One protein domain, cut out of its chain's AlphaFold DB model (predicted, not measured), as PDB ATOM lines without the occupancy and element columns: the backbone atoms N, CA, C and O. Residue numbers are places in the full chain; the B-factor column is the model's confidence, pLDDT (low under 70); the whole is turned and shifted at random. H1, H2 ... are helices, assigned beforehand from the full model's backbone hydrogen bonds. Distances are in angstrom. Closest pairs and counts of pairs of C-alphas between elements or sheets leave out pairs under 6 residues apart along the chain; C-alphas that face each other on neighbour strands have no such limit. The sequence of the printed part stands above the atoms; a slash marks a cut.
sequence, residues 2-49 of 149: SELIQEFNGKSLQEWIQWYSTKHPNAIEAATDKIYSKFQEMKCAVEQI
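What this domain is: This is residues 2 to 49 of the 149 residues of the protein "MjaI restriction endonuclease" of Bacteroides xylanisolvens XB1A (UniProt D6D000). One long, straight helix, H3, sticks out as an arm, with residues 29 to 49 standing free, from a small loose head made of H1, the link of residues 7 to 12, and H2. H2 and H3 meet near their ends in an L, and the short H1 lies off to one side of H2. The printed part has 48 residues with three named helices, H1, H2 and H3 in that order, and no named strand; its class is all helix. It is extended, with a radius of gyration of the C-alphas of 16.2 A, and spans 50 by 18 by 16 A, H3 making most of the length.

Where its parts are: H1 is residues 2 to 6, beginning at C-alpha 2 at (129.534, 300.775, 156.510). H2 is residues 13 to 23, 15.2 A from first to last C-alpha, and begins at C-alpha 13 at (143.475, 296.866, 151.808). H3 is residues 27 to 47, 30.1 A long in the same measure, and ends at C-alpha 47 at (145.133, 307.454, 190.150).

How they stand to each other: H1 and H2 are apart, but only just, with 8.5 A between their closest C-alphas. H2 and H3 are close but not clearly touching: their closest C-alphas, those of Ser 21 and Ala 27, are 7.8 A apart. Their lines are about perpendicular, at 89 degrees. H1 and H3 are apart. In H2 and H3 each O i to N i+4 pair is within hydrogen-bond range; in H1 0 of 1 is, beside 1 of 2 O i to N i+3 pairs.

The domain as a whole: The two C-alphas farthest apart, those of Asn 9 and Ile 49, are 49.8 A apart. The printed part has no cut. The link from H1 to H2 is short and that from H2 to H3 is tight. The mean pLDDT of the printed part is 92.7, and no printed residue is under 70.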
ATOM      1  N   SER A   2     130.107 301.634 157.564       76.50
ATOM      2  CA  SER A   2     129.534 300.775 156.510       76.50
ATOM      3  C   SER A   2     129.188 301.515 155.207       76.50
ATOM      4  O   SER A   2     129.259 300.927 154.140       76.50
ATOM      5  N   GLU A   3     128.881 302.808 155.267       82.88
ATOM      6  CA  GLU A   3     128.644 303.645 154.077       82.88
ATOM      7  C   GLU A   3     129.948 303.948 153.314       82.88
ATOM      8  O   GLU A   3     129.999 303.865 152.094       82.88
ATOM      9  N   LEU A   4     131.054 304.190 154.028       85.31
ATOM     10  CA  LEU A   4     132.347 304.510 153.408       85.31
ATOM     11  C   LEU A   4     132.939 303.330 152.632       85.31
ATOM     12  O   LEU A   4     133.596 303.542 151.619       85.31
ATOM     13  N   ILE A   5     132.708 302.095 153.094       86.31
ATOM     14  CA  ILE A   5     133.146 300.892 152.371       86.31
ATOM     15  C   ILE A   5     132.284 300.621 151.130       86.31
ATOM     16  O   ILE A   5     132.788 300.059 150.167       86.31
ATOM     17  N   GLN A   6     131.021 301.068 151.110       86.06
ATOM     18  CA  GLN A   6     130.158 300.988 149.924       86.06
ATOM     19  C   GLN A   6     130.568 301.985 148.829       86.06
ATOM     20  O   GLN A   6     130.342 301.725 147.652       86.06
ATOM     21  N   GLU A   7     131.200 303.103 149.196       86.94
ATOM     22  CA  GLU A   7     131.728 304.101 148.252       86.94
ATOM     23  C   GLU A   7     133.119 303.745 147.689       86.94
ATOM     24  O   GLU A   7     133.606 304.395 146.760       86.94
ATOM     25  N   PHE A   8     133.784 302.736 148.253       90.62
ATOM     26  CA  PHE A   8     135.118 302.322 147.842       90.62
ATOM     27  C   PHE A   8     135.069 301.223 146.774       90.62
ATOM     28  O   PHE A   8     134.611 300.112 147.017       90.62
ATOM     29  N   ASN A   9     135.613 301.525 145.594       88.38
ATOM     30  CA  ASN A   9     135.597 300.629 144.429       88.38
ATOM     31  C   ASN A   9     136.858 299.750 144.283       88.38
ATOM     32  O   ASN A   9     136.981 299.017 143.300       88.38
ATOM     33  N   GLY A  10     137.825 299.852 145.201       88.62
ATOM     34  CA  GLY A  10     139.053 299.053 145.160       88.62
ATOM     35  C   GLY A  10     138.846 297.627 145.675       88.62
ATOM     36  O   GLY A  10     137.790 297.277 146.200       88.62
ATOM     37  N   LYS A  11     139.864 296.779 145.516       90.62
ATOM     38  CA  LYS A  11     139.797 295.347 145.871       90.62
ATOM     39  C   LYS A  11     140.814 294.939 146.930       90.62
ATOM     40  O   LYS A  11     140.786 293.800 147.390       90.62
ATOM     41  N   SER A  12     141.708 295.845 147.318       93.88
ATOM     42  CA  SER A  12     142.768 295.576 148.287       93.88
ATOM     43  C   SER A  12     142.740 296.529 149.482       93.88
ATOM     44  O   SER A  12     142.276 297.667 149.410       93.88
ATOM     45  N   LEU A  13     143.309 296.065 150.596       91.06
ATOM     46  CA  LEU A  13     143.475 296.866 151.808       91.06
ATOM     47  C   LEU A  13     144.381 298.088 151.583       91.06
ATOM     48  O   LEU A  13     144.142 299.138 152.167       91.06
ATOM     49  N   GLN A  14     145.410 297.978 150.736       93.81
ATOM     50  CA  GLN A  14     146.291 299.115 150.455       93.81
ATOM     51  C   GLN A  14     145.572 300.219 149.678       93.81
ATOM     52  O   GLN A  14     145.704 301.392 150.024       93.81
ATOM     53  N   GLU A  15     144.753 299.854 148.689       93.31
ATOM     54  CA  GLU A  15     143.890 300.810 147.990       93.31
ATOM     55  C   GLU A  15     142.904 301.474 148.960       93.31
ATOM     56  O   GLU A  15     142.680 302.679 148.865       93.31
ATOM     57  N   TRP A  16     142.363 300.721 149.926       92.94
ATOM     58  CA  TRP A  16     141.478 301.263 150.962       92.94
ATOM     59  C   TRP A  16     142.196 302.287 151.840       92.94
ATOM     60  O   TRP A  16     141.676 303.382 152.049       92.94
ATOM     61  N   ILE A  17     143.406 301.968 152.313       91.12
ATOM     62  CA  ILE A  17     144.219 302.884 153.122       91.12
ATOM     63  C   ILE A  17     144.505 304.167 152.341       91.12
ATOM     64  O   ILE A  17     144.317 305.255 152.882       91.12
ATOM     65  N   GLN A  18     144.905 304.062 151.071       91.44
ATOM     66  CA  GLN A  18     145.210 305.228 150.242       91.44
ATOM     67  C   GLN A  18     143.964 306.082 149.983       91.44
ATOM     68  O   GLN A  18     144.005 307.305 150.137       91.44
ATOM     69  N   TRP A  19     142.848 305.451 149.611       93.88
ATOM     70  CA  TRP A  19     141.581 306.131 149.340       93.88
ATOM     71  C   TRP A  19     141.048 306.836 150.590       93.88
ATOM     72  O   TRP A  19     140.739 308.028 150.548       93.88
ATOM     73  N   TYR A  20     141.018 306.129 151.721       92.12
ATOM     74  CA  TYR A  20     140.548 306.669 152.991       92.12
ATOM     75  C   TYR A  20     141.445 307.809 153.481       92.12
ATOM     76  O   TYR A  20     140.936 308.870 153.829       92.12
ATOM     77  N   SER A  21     142.771 307.635 153.440       90.25
ATOM     78  CA  SER A  21     143.727 308.665 153.875       90.25
ATOM     79  C   SER A  21     143.697 309.898 152.972       90.25
ATOM     80  O   SER A  21     143.897 311.007 153.445       90.25
ATOM     81  N   THR A  22     143.386 309.751 151.681       91.88
ATOM     82  CA  THR A  22     143.222 310.908 150.782       91.88
ATOM     83  C   THR A  22     141.932 311.670 151.086       91.88
ATOM     84  O   THR A  22     141.923 312.899 151.119       91.88
ATOM     85  N   LYS A  23     140.831 310.950 151.328       91.69
ATOM     86  CA  LYS A  23     139.518 311.543 151.623       91.69
ATOM     87  C   LYS A  23     139.450 312.144 153.033       91.69
ATOM     88  O   LYS A  23     138.715 313.102 153.263       91.69
ATOM     89  N   HIS A  24     140.221 311.589 153.966       91.00
ATOM     90  CA  HIS A  24     140.229 311.945 155.381       91.00
ATOM     91  C   HIS A  24     141.664 312.021 155.945       91.00
ATOM     92  O   HIS A  24     142.028 311.216 156.807       91.00
ATOM     93  N   PRO A  25     142.476 313.004 155.514       90.12
ATOM     94  CA  PRO A  25     143.920 313.051 155.788       90.12
ATOM     95  C   PRO A  25     144.285 313.070 157.272       90.12
ATOM     96  O   PRO A  25     145.265 312.450 157.665       90.12
ATOM     97  N   ASN A  26     143.450 313.691 158.109       92.94
ATOM     98  CA  ASN A  26     143.730 313.847 159.539       92.94
ATOM     99  C   ASN A  26     142.817 312.987 160.425       92.94
ATOM    100  O   ASN A  26     142.853 313.114 161.645       92.94
ATOM    101  N   ALA A  27     141.949 312.142 159.854       91.06
ATOM    102  CA  ALA A  27     140.935 311.450 160.656       91.06
ATOM    103  C   ALA A  27     141.538 310.425 161.621       91.06
ATOM    104  O   ALA A  27     141.033 310.281 162.732       91.06
ATOM    105  N   ILE A  28     142.617 309.742 161.226       93.12
ATOM    106  CA  ILE A  28     143.297 308.774 162.094       93.12
ATOM    107  C   ILE A  28     144.012 309.484 163.242       93.12
ATOM    108  O   ILE A  28     143.841 309.082 164.390       93.12
ATOM    109  N   GLU A  29     144.754 310.556 162.957       94.75
ATOM    110  CA  GLU A  29     145.447 311.353 163.975       94.75
ATOM    111  C   GLU A  29     144.442 311.980 164.950       94.75
ATOM    112  O   GLU A  29     144.513 311.736 166.149       94.75
ATOM    113  N   ALA A  30     143.400 312.643 164.442       95.19
ATOM    114  CA  ALA A  30     142.368 313.246 165.282       95.19
ATOM    115  C   ALA A  30     141.603 312.215 166.132       95.19
ATOM    116  O   ALA A  30     141.270 312.477 167.291       95.19
ATOM    117  N   ALA A  31     141.307 311.032 165.580       94.75
ATOM    118  CA  ALA A  31     140.698 309.949 166.348       94.75
ATOM    119  C   ALA A  31     141.657 309.413 167.421       94.75
ATOM    120  O   ALA A  31     141.229 309.176 168.551       94.75
ATOM    121  N   THR A  32     142.939 309.269 167.081       96.81
ATOM    122  CA  THR A  32     144.000 308.843 168.001       96.81
ATOM    123  C   THR A  32     144.119 309.811 169.169       96.81
ATOM    124  O   THR A  32     143.997 309.382 170.314       96.81
ATOM    125  N   ASP A  33     144.243 311.108 168.901       97.88
ATOM    126  CA  ASP A  33     144.362 312.144 169.928       97.88
ATOM    127  C   ASP A  33     143.140 312.180 170.838       97.88
ATOM    128  O   ASP A  33     143.257 312.255 172.064       97.88
ATOM    129  N   LYS A  34     141.943 312.061 170.254       97.31
ATOM    130  CA  LYS A  34     140.696 312.036 171.019       97.31
ATOM    131  C   LYS A  34     140.633 310.832 171.956       97.31
ATOM    132  O   LYS A  34     140.263 310.984 173.120       97.31
ATOM    133  N   ILE A  35     140.975 309.640 171.465       97.69
ATOM    134  CA  ILE A  35     140.988 308.420 172.282       97.69
ATOM    135  C   ILE A  35     142.067 308.525 173.359       97.69
ATOM    136  O   ILE A  35     141.799 308.225 174.521       97.69
ATOM    137  N   TYR A  36     143.259 308.997 173.001       97.69
ATOM    138  CA  TYR A  36     144.372 309.134 173.929       97.69
ATOM    139  C   TYR A  36     144.065 310.140 175.041       97.69
ATOM    140  O   TYR A  36     144.299 309.845 176.210       97.69
ATOM    141  N   SER A  37     143.450 311.276 174.713       97.62
ATOM    142  CA  SER A  37     142.975 312.253 175.698       97.62
ATOM    143  C   SER A  37     141.998 311.623 176.696       97.62
ATOM    144  O   SER A  37     142.180 311.768 177.905       97.62
ATOM    145  N   LYS A  38     141.021 310.836 176.224       97.38
ATOM    146  CA  LYS A  38     140.087 310.118 177.112       97.38
ATOM    147  C   LYS A  38     140.752 309.031 177.940       97.38
ATOM    148  O   LYS A  38     140.397 308.846 179.103       97.38
ATOM    149  N   PHE A  39     141.744 308.353 177.383       97.12
ATOM    150  CA  PHE A  39     142.555 307.410 178.135       97.12
ATOM    151  C   PHE A  39     143.341 308.101 179.263       97.12
ATOM    152  O   PHE A  39     143.374 307.579 180.375       97.12
ATOM    153  N   GLN A  40     143.912 309.287 179.023       97.75
ATOM    154  CA  GLN A  40     144.598 310.062 180.065       97.75
ATOM    155  C   GLN A  40     143.635 310.532 181.161       97.75
ATOM    156  O   GLN A  40     143.943 310.372 182.339       97.75
ATOM    157  N   GLU A  41     142.449 311.033 180.800       96.81
ATOM    158  CA  GLU A  41     141.402 311.377 181.776       96.81
ATOM    159  C   GLU A  41     141.058 310.174 182.672       96.81
ATOM    160  O   GLU A  41     141.018 310.296 183.896       96.81
ATOM    161  N   MET A  42     140.872 308.992 182.073       95.62
ATOM    162  CA  MET A  42     140.612 307.754 182.810       95.62
ATOM    163  C   MET A  42     141.786 307.379 183.718       95.62
ATOM    164  O   MET A  42     141.569 307.019 184.871       95.62
ATOM    165  N   LYS A  43     143.027 307.490 183.233       96.44
ATOM    166  CA  LYS A  43     144.226 307.217 184.030       96.44
ATOM    167  C   LYS A  43     144.288 308.126 185.261       96.44
ATOM    168  O   LYS A  43     144.443 307.620 186.367       96.44
ATOM    169  N   CYS A  44     144.079 309.431 185.093       95.31
ATOM    170  CA  CYS A  44     144.040 310.383 186.204       95.31
ATOM    171  C   CYS A  44     142.887 310.106 187.181       95.31
ATOM    172  O   CYS A  44     143.023 310.341 188.379       95.31
ATOM    173  N   ALA A  45     141.741 309.619 186.697       94.44
ATOM    174  CA  ALA A  45     140.643 309.202 187.566       94.44
ATOM    175  C   ALA A  45     141.005 307.946 188.376       94.44
ATOM    176  O   ALA A  45     140.729 307.885 189.569       94.44
ATOM    177  N   VAL A  46     141.666 306.967 187.752       94.19
ATOM    178  CA  VAL A  46     142.134 305.747 188.425       94.19
ATOM    179  C   VAL A  46     143.206 306.063 189.467       94.19
ATOM    180  O   VAL A  46     143.175 305.493 190.550       94.19
ATOM    181  N   GLU A  47     144.111 307.004 189.191       94.88
ATOM    182  CA  GLU A  47     145.133 307.454 190.150       94.88
ATOM    183  C   GLU A  47     144.538 308.092 191.417       94.88
ATOM    184  O   GLU A  47     145.171 308.073 192.470       94.88
ATOM    185  N   GLN A  48     143.308 308.615 191.351       94.94
ATOM    186  CA  GLN A  48     142.593 309.132 192.523       94.94
ATOM    187  C   GLN A  48     141.978 308.021 193.388       94.94
ATOM    188  O   GLN A  48     141.564 308.285 194.517       94.94
ATOM    189  N   ILE A  49     141.910 306.782 192.890       95.31
ATOM    190  CA  ILE A  49     141.367 305.646 193.633       95.31
ATOM    191  C   ILE A  49     142.455 305.098 194.553       95.31
ATOM    192  O   ILE A  49     143.469 304.563 194.108       95.31
TER     193      ILE A  49